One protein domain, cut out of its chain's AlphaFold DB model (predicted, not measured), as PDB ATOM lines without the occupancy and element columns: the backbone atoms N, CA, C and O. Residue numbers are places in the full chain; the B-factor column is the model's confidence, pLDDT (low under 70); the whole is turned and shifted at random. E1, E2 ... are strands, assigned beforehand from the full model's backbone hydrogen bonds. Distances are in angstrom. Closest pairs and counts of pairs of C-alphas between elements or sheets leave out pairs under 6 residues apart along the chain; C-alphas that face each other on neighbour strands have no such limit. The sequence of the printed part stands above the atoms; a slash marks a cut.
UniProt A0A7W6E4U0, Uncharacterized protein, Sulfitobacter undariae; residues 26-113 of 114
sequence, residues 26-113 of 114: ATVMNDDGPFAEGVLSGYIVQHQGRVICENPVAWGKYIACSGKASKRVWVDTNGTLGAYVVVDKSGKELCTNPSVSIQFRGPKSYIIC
ATOM      1  N   ALA A  26     123.282 213.562 186.235       89.94
ATOM      2  CA  ALA A  26     123.424 214.993 186.088       89.94
ATOM      3  C   ALA A  26     123.791 215.333 184.639       89.94
ATOM      4  O   ALA A  26     124.469 214.557 183.958       89.94
ATOM      5  N   THR A  27     123.364 216.504 184.177       92.81
ATOM      6  CA  THR A  27     123.552 216.969 182.801       92.81
ATOM      7  C   THR A  27     124.076 218.400 182.789       92.81
ATOM      8  O   THR A  27     123.635 219.250 183.562       92.81
ATOM      9  N   VAL A  28     125.022 218.694 181.892       93.31
ATOM     10  CA  VAL A  28     125.465 220.074 181.644       93.31
ATOM     11  C   VAL A  28     124.428 220.783 180.776       93.31
ATOM     12  O   VAL A  28     124.071 220.278 179.717       93.31
ATOM     13  N   MET A  29     123.953 221.951 181.196       93.50
ATOM     14  CA  MET A  29     122.905 222.718 180.526       93.50
ATOM     15  C   MET A  29     123.284 224.187 180.331       93.50
ATOM     16  O   MET A  29     124.152 224.734 181.019       93.50
ATOM     17  N   ASN A  30     122.579 224.824 179.403       91.12
ATOM     18  CA  ASN A  30     122.490 226.271 179.249       91.12
ATOM     19  C   ASN A  30     121.031 226.686 178.983       91.12
ATOM     20  O   ASN A  30     120.120 225.867 179.097       91.12
ATOM     21  N   ASP A  31     120.816 227.945 178.596       90.00
ATOM     22  CA  ASP A  31     119.487 228.450 178.221       90.00
ATOM     23  C   ASP A  31     118.902 227.754 176.970       90.00
ATOM     24  O   ASP A  31     117.689 227.766 176.776       90.00
ATOM     25  N   ASP A  32     119.747 227.130 176.138       91.62
ATOM     26  CA  ASP A  32     119.354 226.441 174.900       91.62
ATOM     27  C   ASP A  32     118.959 224.963 175.139       91.62
ATOM     28  O   ASP A  32     118.262 224.376 174.310       91.62
ATOM     29  N   GLY A  33     119.393 224.344 176.247       90.25
ATOM     30  CA  GLY A  33     119.057 222.959 176.598       90.25
ATOM     31  C   GLY A  33     120.206 222.131 177.204       90.25
ATOM     32  O   GLY A  33     121.194 222.686 177.695       90.25
ATOM     33  N   PRO A  34     120.069 220.788 177.224       91.44
ATOM     34  CA  PRO A  34     121.064 219.871 177.780       91.44
ATOM     35  C   PRO A  34     122.269 219.650 176.854       91.44
ATOM     36  O   PRO A  34     122.231 219.967 175.667       91.44
ATOM     37  N   PHE A  35     123.324 219.040 177.403       88.62
ATOM     38  CA  PHE A  35     124.613 218.770 176.750       88.62
ATOM     39  C   PHE A  35     125.312 220.033 176.232       88.62
ATOM     40  O   PHE A  35     125.987 220.017 175.204       88.62
ATOM     41  N   ALA A  36     125.138 221.138 176.953       93.12
ATOM     42  CA  ALA A  36     125.699 222.419 176.566       93.12
ATOM     43  C   ALA A  36     127.223 222.463 176.744       93.12
ATOM     44  O   ALA A  36     127.789 221.881 177.672       93.12
ATOM     45  N   GLU A  37     127.881 223.235 175.884       95.38
ATOM     46  CA  GLU A  37     129.311 223.517 175.965       95.38
ATOM     47  C   GLU A  37     129.551 224.935 176.485       95.38
ATOM     48  O   GLU A  37     128.887 225.895 176.074       95.38
ATOM     49  N   GLY A  38     130.519 225.087 177.385       96.50
ATOM     50  CA  GLY A  38     130.858 226.385 177.951       96.50
ATOM     51  C   GLY A  38     131.602 226.323 179.275       96.50
ATOM     52  O   GLY A  38     132.076 225.277 179.706       96.50
ATOM     53  N   VAL A  39     131.720 227.472 179.935       96.38
ATOM     54  CA  VAL A  39     132.391 227.610 181.230       96.38
ATOM     55  C   VAL A  39     131.421 227.278 182.359       96.38
ATOM     56  O   VAL A  39     130.415 227.969 182.553       96.38
ATOM     57  N   LEU A  40     131.775 226.280 183.165       95.31
ATOM     58  CA  LEU A  40     131.093 225.915 184.405       95.31
ATOM     59  C   LEU A  40     131.464 226.907 185.516       95.31
ATOM     60  O   LEU A  40     132.222 226.611 186.440       95.31
ATOM     61  N   SER A  41     130.952 228.131 185.404       91.69
ATOM     62  CA  SER A  41     131.280 229.225 186.324       91.69
ATOM     63  C   SER A  41     130.721 228.965 187.724       91.69
ATOM     64  O   SER A  41     129.509 228.803 187.893       91.69
ATOM     65  N   GLY A  42     131.597 228.977 188.728       91.94
ATOM     66  CA  GLY A  42     131.287 228.653 190.121       91.94
ATOM     67  C   GLY A  42     131.529 227.188 190.498       91.94
ATOM     68  O   GLY A  42     131.217 226.812 191.628       91.94
ATOM     69  N   TYR A  43     132.086 226.373 189.596       94.81
ATOM     70  CA  TYR A  43     132.434 224.978 189.874       94.81
ATOM     71  C   TYR A  43     133.920 224.825 190.215       94.81
ATOM     72  O   TYR A  43     134.784 225.452 189.601       94.81
ATOM     73  N   ILE A  44     134.217 223.958 191.179       95.75
ATOM     74  CA  ILE A  44     135.564 223.525 191.550       95.75
ATOM     75  C   ILE A  44     135.731 222.065 191.140       95.75
ATOM     76  O   ILE A  44     134.916 221.228 191.517       95.75
ATOM     77  N   VAL A  45     136.814 221.747 190.435       96.62
ATOM     78  CA  VAL A  45     137.211 220.358 190.179       96.62
ATOM     79  C   VAL A  45     138.134 219.886 191.294       96.62
ATOM     80  O   VAL A  45     139.167 220.512 191.559       96.62
ATOM     81  N   GLN A  46     137.782 218.767 191.920       96.44
ATOM     82  CA  GLN A  46     138.606 218.066 192.893       96.44
ATOM     83  C   GLN A  46     139.025 216.695 192.373       96.44
ATOM     84  O   GLN A  46     138.234 215.997 191.750       96.44
ATOM     85  N   HIS A  47     140.265 216.309 192.659       96.75
ATOM     86  CA  HIS A  47     140.779 214.967 192.410       96.75
ATOM     87  C   HIS A  47     141.542 214.501 193.647       96.75
ATOM     88  O   HIS A  47     142.429 215.219 194.121       96.75
ATOM     89  N   GLN A  48     141.168 213.342 194.201       94.38
ATOM     90  CA  GLN A  48     141.766 212.799 195.430       94.38
ATOM     91  C   GLN A  48     141.747 213.813 196.594       94.38
ATOM     92  O   GLN A  48     142.749 214.048 197.274       94.38
ATOM     93  N   GLY A  49     140.612 214.499 196.771       91.56
ATOM     94  CA  GLY A  49     140.412 215.513 197.814       91.56
ATOM     95  C   GLY A  49     141.173 216.833 197.620       91.56
ATOM     96  O   GLY A  49     141.113 217.707 198.485       91.56
ATOM     97  N   ARG A  50     141.888 217.020 196.503       94.50
ATOM     98  CA  ARG A  50     142.629 218.255 196.200       94.50
ATOM     99  C   ARG A  50     141.943 219.052 195.107       94.50
ATOM    100  O   ARG A  50     141.509 218.486 194.112       94.50
ATOM    101  N   VAL A  51     141.904 220.375 195.257       95.31
ATOM    102  CA  VAL A  51     141.432 221.279 194.198       95.31
ATOM    103  C   VAL A  51     142.443 221.299 193.056       95.31
ATOM    104  O   VAL A  51     143.607 221.633 193.267       95.31
ATOM    105  N   ILE A  52     141.989 220.965 191.848       96.81
ATOM    106  CA  ILE A  52     142.824 220.962 190.637       96.81
ATOM    107  C   ILE A  52     142.588 222.222 189.802       96.81
ATOM    108  O   ILE A  52     143.535 222.806 189.266       96.81
ATOM    109  N   CYS A  53     141.337 222.674 189.699       96.19
ATOM    110  CA  CYS A  53     140.995 223.919 189.018       96.19
ATOM    111  C   CYS A  53     139.634 224.478 189.449       96.19
ATOM    112  O   CYS A  53     138.809 223.782 190.042       96.19
ATOM    113  N   GLU A  54     139.404 225.745 189.112       95.69
ATOM    114  CA  GLU A  54     138.113 226.420 189.242       95.69
ATOM    115  C   GLU A  54     137.614 226.840 187.858       95.69
ATOM    116  O   GLU A  54     138.420 227.172 186.987       95.69
ATOM    117  N   ASN A  55     136.293 226.872 187.687       95.44
ATOM    118  CA  ASN A  55     135.605 227.243 186.450       95.44
ATOM    119  C   ASN A  55     136.066 226.421 185.228       95.44
ATOM    120  O   ASN A  55     136.553 227.003 184.255       95.44
ATOM    121  N   PRO A  56     135.953 225.077 185.262       97.50
ATOM    122  CA  PRO A  56     136.353 224.245 184.135       97.50
ATOM    123  C   PRO A  56     135.467 224.504 182.909       97.50
ATOM    124  O   PRO A  56     134.370 225.063 183.004       97.50
ATOM    125  N   VAL A  57     135.937 224.061 181.748       97.88
ATOM    126  CA  VAL A  57     135.196 224.139 180.487       97.88
ATOM    127  C   VAL A  57     134.572 222.782 180.184       97.88
ATOM    128  O   VAL A  57     135.278 221.779 180.146       97.88
ATOM    129  N   ALA A  58     133.263 222.753 179.949       97.12
ATOM    130  CA  ALA A  58     132.578 221.619 179.347       97.12
ATOM    131  C   ALA A  58     132.679 221.722 177.818       97.12
ATOM    132  O   ALA A  58     132.276 222.735 177.241       97.12
ATOM    133  N   TRP A  59     133.222 220.690 177.172       94.75
ATOM    134  CA  TRP A  59     133.361 220.611 175.718       94.75
ATOM    135  C   TRP A  59     133.159 219.170 175.244       94.75
ATOM    136  O   TRP A  59     133.948 218.279 175.575       94.75
ATOM    137  N   GLY A  60     132.078 218.918 174.507       92.94
ATOM    138  CA  GLY A  60     131.591 217.579 174.209       92.94
ATOM    139  C   GLY A  60     131.476 216.726 175.475       92.94
ATOM    140  O   GLY A  60     130.779 217.077 176.426       92.94
ATOM    141  N   LYS A  61     132.215 215.612 175.500       94.94
ATOM    142  CA  LYS A  61     132.292 214.698 176.651       94.94
ATOM    143  C   LYS A  61     133.311 215.111 177.721       94.94
ATOM    144  O   LYS A  61     133.499 214.379 178.686       94.94
ATOM    145  N   TYR A  62     134.040 216.207 177.546       97.38
ATOM    146  CA  TYR A  62     135.147 216.565 178.430       97.38
ATOM    147  C   TYR A  62     134.776 217.685 179.396       97.38
ATOM    148  O   TYR A  62     134.097 218.641 179.028       97.38
ATOM    149  N   ILE A  63     135.294 217.586 180.620       97.69
ATOM    150  CA  ILE A  63     135.386 218.678 181.589       97.69
ATOM    151  C   ILE A  63     136.869 219.013 181.747       97.69
ATOM    152  O   ILE A  63     137.622 218.260 182.364       97.69
ATOM    153  N   ALA A  64     137.306 220.123 181.163       97.81
ATOM    154  CA  ALA A  64     138.713 220.482 181.068       97.81
ATOM    155  C   ALA A  64     139.094 221.624 182.016       97.81
ATOM    156  O   ALA A  64     138.438 222.665 182.067       97.81
ATOM    157  N   CYS A  65     140.213 221.460 182.726       97.19
ATOM    158  CA  CYS A  65     140.795 222.502 183.579       97.19
ATOM    159  C   CYS A  65     141.545 223.610 182.812       97.19
ATOM    160  O   CYS A  65     142.090 224.534 183.426       97.19
ATOM    161  N   SER A  66     141.610 223.516 181.486       94.25
ATOM    162  CA  SER A  66     142.144 224.535 180.584       94.25
ATOM    163  C   SER A  66     141.264 224.620 179.336       94.25
ATOM    164  O   SER A  66     140.633 223.648 178.933       94.25
ATOM    165  N   GLY A  67     141.188 225.806 178.737       91.31
ATOM    166  CA  GLY A  67     140.362 226.045 177.558       91.31
ATOM    167  C   GLY A  67     139.801 227.458 177.525       91.31
ATOM    168  O   GLY A  67     139.988 228.245 178.455       91.31
ATOM    169  N   LYS A  68     139.121 227.786 176.426       89.31
ATOM    170  CA  LYS A  68     138.383 229.038 176.267       89.31
ATOM    171  C   LYS A  68     136.987 228.719 175.763       89.31
ATOM    172  O   LYS A  68     136.841 228.111 174.710       89.31
ATOM    173  N   ALA A  69     135.983 229.182 176.492       91.94
ATOM    174  CA  ALA A  69     134.607 229.220 176.032       91.94
ATOM    175  C   ALA A  69     133.974 230.545 176.469       91.94
ATOM    176  O   ALA A  69     134.377 231.130 177.473       91.94
ATOM    177  N   SER A  70     133.022 231.043 175.683       86.19
ATOM    178  CA  SER A  70     132.374 232.341 175.915       86.19
ATOM    179  C   SER A  70     131.031 232.227 176.631       86.19
ATOM    180  O   SER A  70     130.589 233.184 177.261       86.19
ATOM    181  N   LYS A  71     130.376 231.066 176.542       93.31
ATOM    182  CA  LYS A  71     129.068 230.821 177.149       93.31
ATOM    183  C   LYS A  71     129.228 230.257 178.553       93.31
ATOM    184  O   LYS A  71     130.111 229.438 178.796       93.31
ATOM    185  N   ARG A  72     128.354 230.676 179.468       93.19
ATOM    186  CA  ARG A  72     128.215 230.044 180.780       93.19
ATOM    187  C   ARG A  72     127.318 228.818 180.648       93.19
ATOM    188  O   ARG A  72     126.301 228.877 179.968       93.19
ATOM    189  N   VAL A  73     127.690 227.751 181.340       95.81
ATOM    190  CA  VAL A  73     126.876 226.541 181.503       95.81
ATOM    191  C   VAL A  73     126.833 226.153 182.977       95.81
ATOM    192  O   VAL A  73     127.633 226.641 183.785       95.81
ATOM    193  N   TRP A  74     125.890 225.294 183.342       95.00
ATOM    194  CA  TRP A  74     125.743 224.764 184.696       95.00
ATOM    195  C   TRP A  74     125.344 223.292 184.657       95.00
ATOM    196  O   TRP A  74     124.957 222.776 183.619       95.00
ATOM    197  N   VAL A  75     125.452 222.614 185.792       94.19
ATOM    198  CA  VAL A  75     124.914 221.265 185.987       94.19
ATOM    199  C   VAL A  75     123.556 221.385 186.670       94.19
ATOM    200  O   VAL A  75     123.422 222.139 187.634       94.19
ATOM    201  N   ASP A  76     122.560 220.679 186.149       91.62
ATOM    202  CA  ASP A  76     121.150 220.770 186.541       91.62
ATOM    203  C   ASP A  76     120.833 220.188 187.927       91.62
ATOM    204  O   ASP A  76     119.983 220.719 188.644       91.62
ATOM    205  N   THR A  77     121.530 219.123 188.323       91.06
ATOM    206  CA  THR A  77     121.300 218.416 189.585       91.06
ATOM    207  C   THR A  77     122.596 217.902 190.224       91.06
ATOM    208  O   THR A  77     123.668 217.886 189.619       91.06
ATOM    209  N   ASN A  78     122.498 217.468 191.483       92.44
ATOM    210  CA  ASN A  78     123.495 216.594 192.098       92.44
ATOM    211  C   ASN A  78     123.436 215.211 191.444       92.44
ATOM    212  O   ASN A  78     122.342 214.731 191.134       92.44
ATOM    213  N   GLY A  79     124.577 214.538 191.322       93.44
ATOM    214  CA  GLY A  79     124.623 213.176 190.799       93.44
ATOM    215  C   GLY A  79     125.884 212.893 190.005       93.44
ATOM    216  O   GLY A  79     126.918 213.505 190.241       93.44
ATOM    217  N   THR A  80     125.803 211.970 189.057       95.12
ATOM    218  CA  THR A  80     126.936 211.592 188.210       95.12
ATOM    219  C   THR A  80     126.807 212.262 186.851       95.12
ATOM    220  O   THR A  80     125.777 212.123 186.192       95.12
ATOM    221  N   LEU A  81     127.859 212.940 186.389       94.06
ATOM    222  CA  LEU A  81     127.969 213.358 184.988       94.06
ATOM    223  C   LEU A  81     128.346 212.140 184.138       94.06
ATOM    224  O   LEU A  81     129.517 211.901 183.837       94.06
ATOM    225  N   GLY A  82     127.346 211.337 183.783       92.31
ATOM    226  CA  GLY A  82     127.539 210.126 182.989       92.31
ATOM    227  C   GLY A  82     128.170 210.418 181.624       92.31
ATOM    228  O   GLY A  82     127.830 211.397 180.966       92.31
ATOM    229  N   ALA A  83     129.090 209.555 181.200       89.31
ATOM    230  CA  ALA A  83     129.876 209.643 179.968       89.31
ATOM    231  C   ALA A  83     130.821 210.856 179.855       89.31
ATOM    232  O   ALA A  83     131.430 211.042 178.797       89.31
ATOM    233  N   TYR A  84     131.005 211.635 180.925       96.25
ATOM    234  CA  TYR A  84     132.001 212.702 180.945       96.25
ATOM    235  C   TYR A  84     133.381 212.206 181.378       96.25
ATOM    236  O   TYR A  84     133.512 211.271 182.168       96.25
ATOM    237  N   VAL A  85     134.419 212.878 180.886       97.69
ATOM    238  CA  VAL A  85     135.821 212.661 181.251       97.69
ATOM    239  C   VAL A  85     136.406 213.972 181.756       97.69
ATOM    240  O   VAL A  85     136.359 214.986 181.060       97.69
ATOM    241  N   VAL A  86     136.971 213.964 182.958       98.06
ATOM    242  CA  VAL A  86     137.675 215.131 183.500       98.06
ATOM    243  C   VAL A  86     139.130 215.083 183.065       98.06
ATOM    244  O   VAL A  86     139.788 214.059 183.243       98.06
ATOM    245  N   VAL A  87     139.646 216.194 182.544       98.12
ATOM    246  CA  VAL A  87     141.054 216.335 182.151       98.12
ATOM    247  C   VAL A  87     141.715 217.515 182.859       98.12
ATOM    248  O   VAL A  87     141.109 218.575 183.058       98.12
ATOM    249  N   ASP A  88     142.977 217.342 183.247       97.12
ATOM    250  CA  ASP A  88     143.762 218.409 183.861       97.12
ATOM    251  C   ASP A  88     144.254 219.446 182.834       97.12
ATOM    252  O   ASP A  88     143.965 219.386 181.640       97.12
ATOM    253  N   LYS A  89     145.027 220.433 183.303       96.00
ATOM    254  CA  LYS A  89     145.565 221.505 182.452       96.00
ATOM    255  C   LYS A  89     146.520 221.007 181.360       96.00
ATOM    256  O   LYS A  89     146.691 221.715 180.372       96.00
ATOM    257  N   SER A  90     147.144 219.845 181.555       96.12
ATOM    258  CA  SER A  90     148.030 219.195 180.581       96.12
ATOM    259  C   SER A  90     147.271 218.322 179.574       96.12
ATOM    260  O   SER A  90     147.877 217.821 178.632       96.12
ATOM    261  N   GLY A  91     145.952 218.164 179.750       94.69
ATOM    262  CA  GLY A  91     145.112 217.281 178.943       94.69
ATOM    263  C   GLY A  91     145.121 215.826 179.416       94.69
ATOM    264  O   GLY A  91     144.576 214.965 178.732       94.69
ATOM    265  N   LYS A  92     145.721 215.531 180.574       96.94
ATOM    266  CA  LYS A  92     145.709 214.185 181.148       96.94
ATOM    267  C   LYS A  92     144.334 213.884 181.739       96.94
ATOM    268  O   LYS A  92     143.816 214.674 182.528       96.94
ATOM    269  N   GLU A  93     143.783 212.719 181.410       97.56
ATOM    270  CA  GLU A  93     142.549 212.213 182.017       97.56
ATOM    271  C   GLU A  93     142.745 211.944 183.517       97.56
ATOM    272  O   GLU A  93     143.703 211.286 183.933       97.56
ATOM    273  N   LEU A  94     141.839 212.494 184.327       97.19
ATOM    274  CA  LEU A  94     141.800 212.322 185.777       97.19
ATOM    275  C   LEU A  94     140.782 211.258 186.177       97.19
ATOM    276  O   LEU A  94     141.110 210.366 186.948       97.19
ATOM    277  N   CYS A  95     139.560 211.345 185.648       97.25
ATOM    278  CA  CYS A  95     138.505 210.376 185.921       97.25
ATOM    279  C   CYS A  95     137.432 210.368 184.828       97.25
ATOM    280  O   CYS A  95     137.320 211.308 184.034       97.25
ATOM    281  N   THR A  96     136.613 209.317 184.826       96.88
ATOM    282  CA  THR A  96     135.394 209.213 184.020       96.88
ATOM    283  C   THR A  96     134.175 209.178 184.933       96.88
ATOM    284  O   THR A  96     134.257 208.699 186.061       96.88
ATOM    285  N   ASN A  97     133.044 209.684 184.445       95.69
ATOM    286  CA  ASN A  97     131.794 209.776 185.199       95.69
ATOM    287  C   ASN A  97     131.961 210.506 186.549       95.69
ATOM    288  O   ASN A  97     131.663 209.920 187.593       95.69
ATOM    289  N   PRO A  98     132.463 211.757 186.566       96.56
ATOM    290  CA  PRO A  98     132.694 212.457 187.820       96.56
ATOM    291  C   PRO A  98     131.379 212.679 188.567       96.56
ATOM    292  O   PRO A  98     130.321 212.913 187.969       96.56
ATOM    293  N   SER A  99     131.469 212.664 189.892       95.44
ATOM    294  CA  SER A  99     130.350 213.054 190.742       95.44
ATOM    295  C   SER A  99     130.252 214.572 190.795       95.44
ATOM    296  O   SER A  99     131.259 215.273 190.852       95.44
ATOM    297  N   VAL A 100     129.038 215.101 190.800       94.00
ATOM    298  CA  VAL A 100     128.757 216.526 190.923       94.00
ATOM    299  C   VAL A 100     127.911 216.775 192.150       94.00
ATOM    300  O   VAL A 100     126.871 216.149 192.361       94.00
ATOM    301  N   SER A 101     128.359 217.750 192.930       92.31
ATOM    302  CA  SER A 101     127.610 218.313 194.035       92.31
ATOM    303  C   SER A 101     127.355 219.797 193.778       92.31
ATOM    304  O   SER A 101     128.260 220.629 193.874       92.31
ATOM    305  N   ILE A 102     126.119 220.139 193.430       89.50
ATOM    306  CA  ILE A 102     125.648 221.518 193.362       89.50
ATOM    307  C   ILE A 102     125.462 222.060 194.788       89.50
ATOM    308  O   ILE A 102     124.635 221.584 195.562       89.50
ATOM    309  N   GLN A 103     126.303 223.036 195.135       74.25
ATOM    310  CA  GLN A 103     126.327 223.786 196.399       74.25
ATOM    311  C   GLN A 103     126.066 222.983 197.689       74.25
ATOM    312  O   GLN A 103     125.086 223.189 198.410       74.25
ATOM    313  N   PHE A 104     127.035 222.154 198.077       50.97
ATOM    314  CA  PHE A 104     127.144 221.671 199.452       50.97
ATOM    315  C   PHE A 104     127.723 222.774 200.360       50.97
ATOM    316  O   PHE A 104     128.928 223.008 200.377       50.97
ATOM    317  N   ARG A 105     126.856 223.468 201.118       49.25
ATOM    318  CA  ARG A 105     127.213 224.400 202.219       49.25
ATOM    319  C   ARG A 105     128.265 225.476 201.871       49.25
ATOM    320  O   ARG A 105     129.102 225.816 202.704       49.25
ATOM    321  N   GLY A 106     128.215 226.041 200.666       57.84
ATOM    322  CA  GLY A 106     129.121 227.111 200.243       57.84
ATOM    323  C   GLY A 106     128.696 227.759 198.924       57.84
ATOM    324  O   GLY A 106     127.786 227.262 198.263       57.84
ATOM    325  N   PRO A 107     129.349 228.860 198.507       65.44
ATOM    326  CA  PRO A 107     128.972 229.589 197.293       65.44
ATOM    327  C   PRO A 107     129.331 228.853 195.989       65.44
ATOM    328  O   PRO A 107     129.005 229.340 194.907       65.44
ATOM    329  N   LYS A 108     130.032 227.715 196.070       80.06
ATOM    330  CA  LYS A 108     130.610 227.000 194.927       80.06
ATOM    331  C   LYS A 108     130.081 225.565 194.844       80.06
ATOM    332  O   LYS A 108     129.785 224.943 195.863       80.06
ATOM    333  N   SER A 109     129.978 225.061 193.621       93.62
ATOM    334  CA  SER A 109     129.635 223.670 193.301       93.62
ATOM    335  C   SER A 109     130.907 222.852 193.069       93.62
ATOM    336  O   SER A 109     131.951 223.416 192.742       93.62
ATOM    337  N   TYR A 110     130.837 221.532 193.214       94.50
ATOM    338  CA  TYR A 110     131.992 220.640 193.106       94.50
ATOM    339  C   TYR A 110     131.791 219.587 192.023       94.50
ATOM    340  O   TYR A 110     130.708 219.023 191.895       94.50
ATOM    341  N   ILE A 111     132.858 219.318 191.279       95.94
ATOM    342  CA  ILE A 111     133.015 218.177 190.377       95.94
ATOM    343  C   ILE A 111     134.143 217.337 190.965       95.94
ATOM    344  O   ILE A 111     135.261 217.826 191.115       95.94
ATOM    345  N   ILE A 112     133.840 216.109 191.347       96.06
ATOM    346  CA  ILE A 112     134.693 215.262 192.173       96.06
ATOM    347  C   ILE A 112     135.112 214.046 191.349       96.06
ATOM    348  O   ILE A 112     134.272 213.292 190.851       96.06
ATOM    349  N   CYS A 113     136.425 213.891 191.217       94.62
ATOM    350  CA  CYS A 113     137.100 212.686 190.764       94.62
ATOM    351  C   CYS A 113     137.672 211.952 191.986       94.62
ATOM    352  O   CYS A 113     138.641 212.432 192.585       94.62
TER     353      CYS A 113
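What this domain is: This is residues 26 to 113 of the 114 residues of an uncharacterized protein of Sulfitobacter undariae (UniProt A0A7W6E4U0). What does the model look like at first sight? It is a small sandwich, two sheets face to face with their strands crossed at 75 degrees: a sheet of seven short strands, curled like part of a barrel, and over it a sheet of four strands without such a curl. Three times the chain turns sharply from one sheet into the other, at E2 to E3, E4 to E5 and E9 to E10. What is it made of? The printed part has 88 residues with eleven named strands, E1 to E11 in order, and no named helix; the class is all strand, though under half of the residues, 41, are in named elements. Both sheets are mixed, in the orders E1 E7 E2 E5 E6 E8 E9 and E4 E3 E11 E10, and the whole is compact and rounded, with a radius of gyration of the C-alphas of 11.4 A and spans of 33 by 29 by 21 A.

Where its parts are: Where do the first strands lie? E1 is residues 28 to 30, beginning at C-alpha 28 at (125.465, 220.074, 181.644), and E2 is residues 38 to 40. E3, residues 43 to 47, is 13.3 A long, and E4, residues 50 to 54, is 11.6 A long. Which strands come next? E5 is residues 57 to 59, E6 residues 62 to 64, E7 residues 72 to 75 with a length of 10.7 A, and E8 residues 85 to 87. How does the printed part finish? E9 is residues 93 to 96, E10 residues 99 to 101, and E11 residues 109 to 113, 13.5 A long, ending at C-alpha 113 at (137.100, 212.686, 190.764).

How they stand to each other: How does the larger sheet begin? Its edge strand E1 is antiparallel to E7, with N 29 and O 74 2.7 A apart. E7 is parallel to E2, with N 73 and O 39 3.0 A apart, and E2 is antiparallel to E5, with N 58 and O 38 2.8 A apart. How does this strongly twisted sheet go on? E5 and E6 are a hairpin, with N 64 and O 57 2.8 A apart. E6 is parallel to E8 at 22 degrees, with N 63 and O 85 2.8 A apart, and the hairpin of E8 and the edge strand E9 has N 94 and O 86 2.8 A apart. What forms the smaller sheet? E3 and its edge strand E4 are a hairpin, with N 45 and O 53 2.9 A apart. E3 is parallel to E11, with N 44 and O 109 2.8 A apart, and the hairpin of E10 and E11 has N 112 and O 99 2.8 A apart. Where do the sheets come near each other? For instance, the closest C-alphas of E9 and E11, those of Cys 95 and Cys 113, are 5.5 A apart, whereas E1 and E4 are apart. The parts of the sheets that face each other are 8.8 A centre to centre.

The domain as a whole: How large is it? The two C-alphas farthest apart, those of Asp 32 and Gln 48, are 33.3 A from each other. Is the backbone continuous? The printed part has no cut between residues 26 and 113, and no link is long. E2 runs on into E3 at 74 degrees, E4 into E5 at 77 degrees and E9 into E10 at 83 degrees. How sure is the model? The mean pLDDT of the printed part is 92.3, and residues 104 to 107, in the short link from E10 to E11, are under 70.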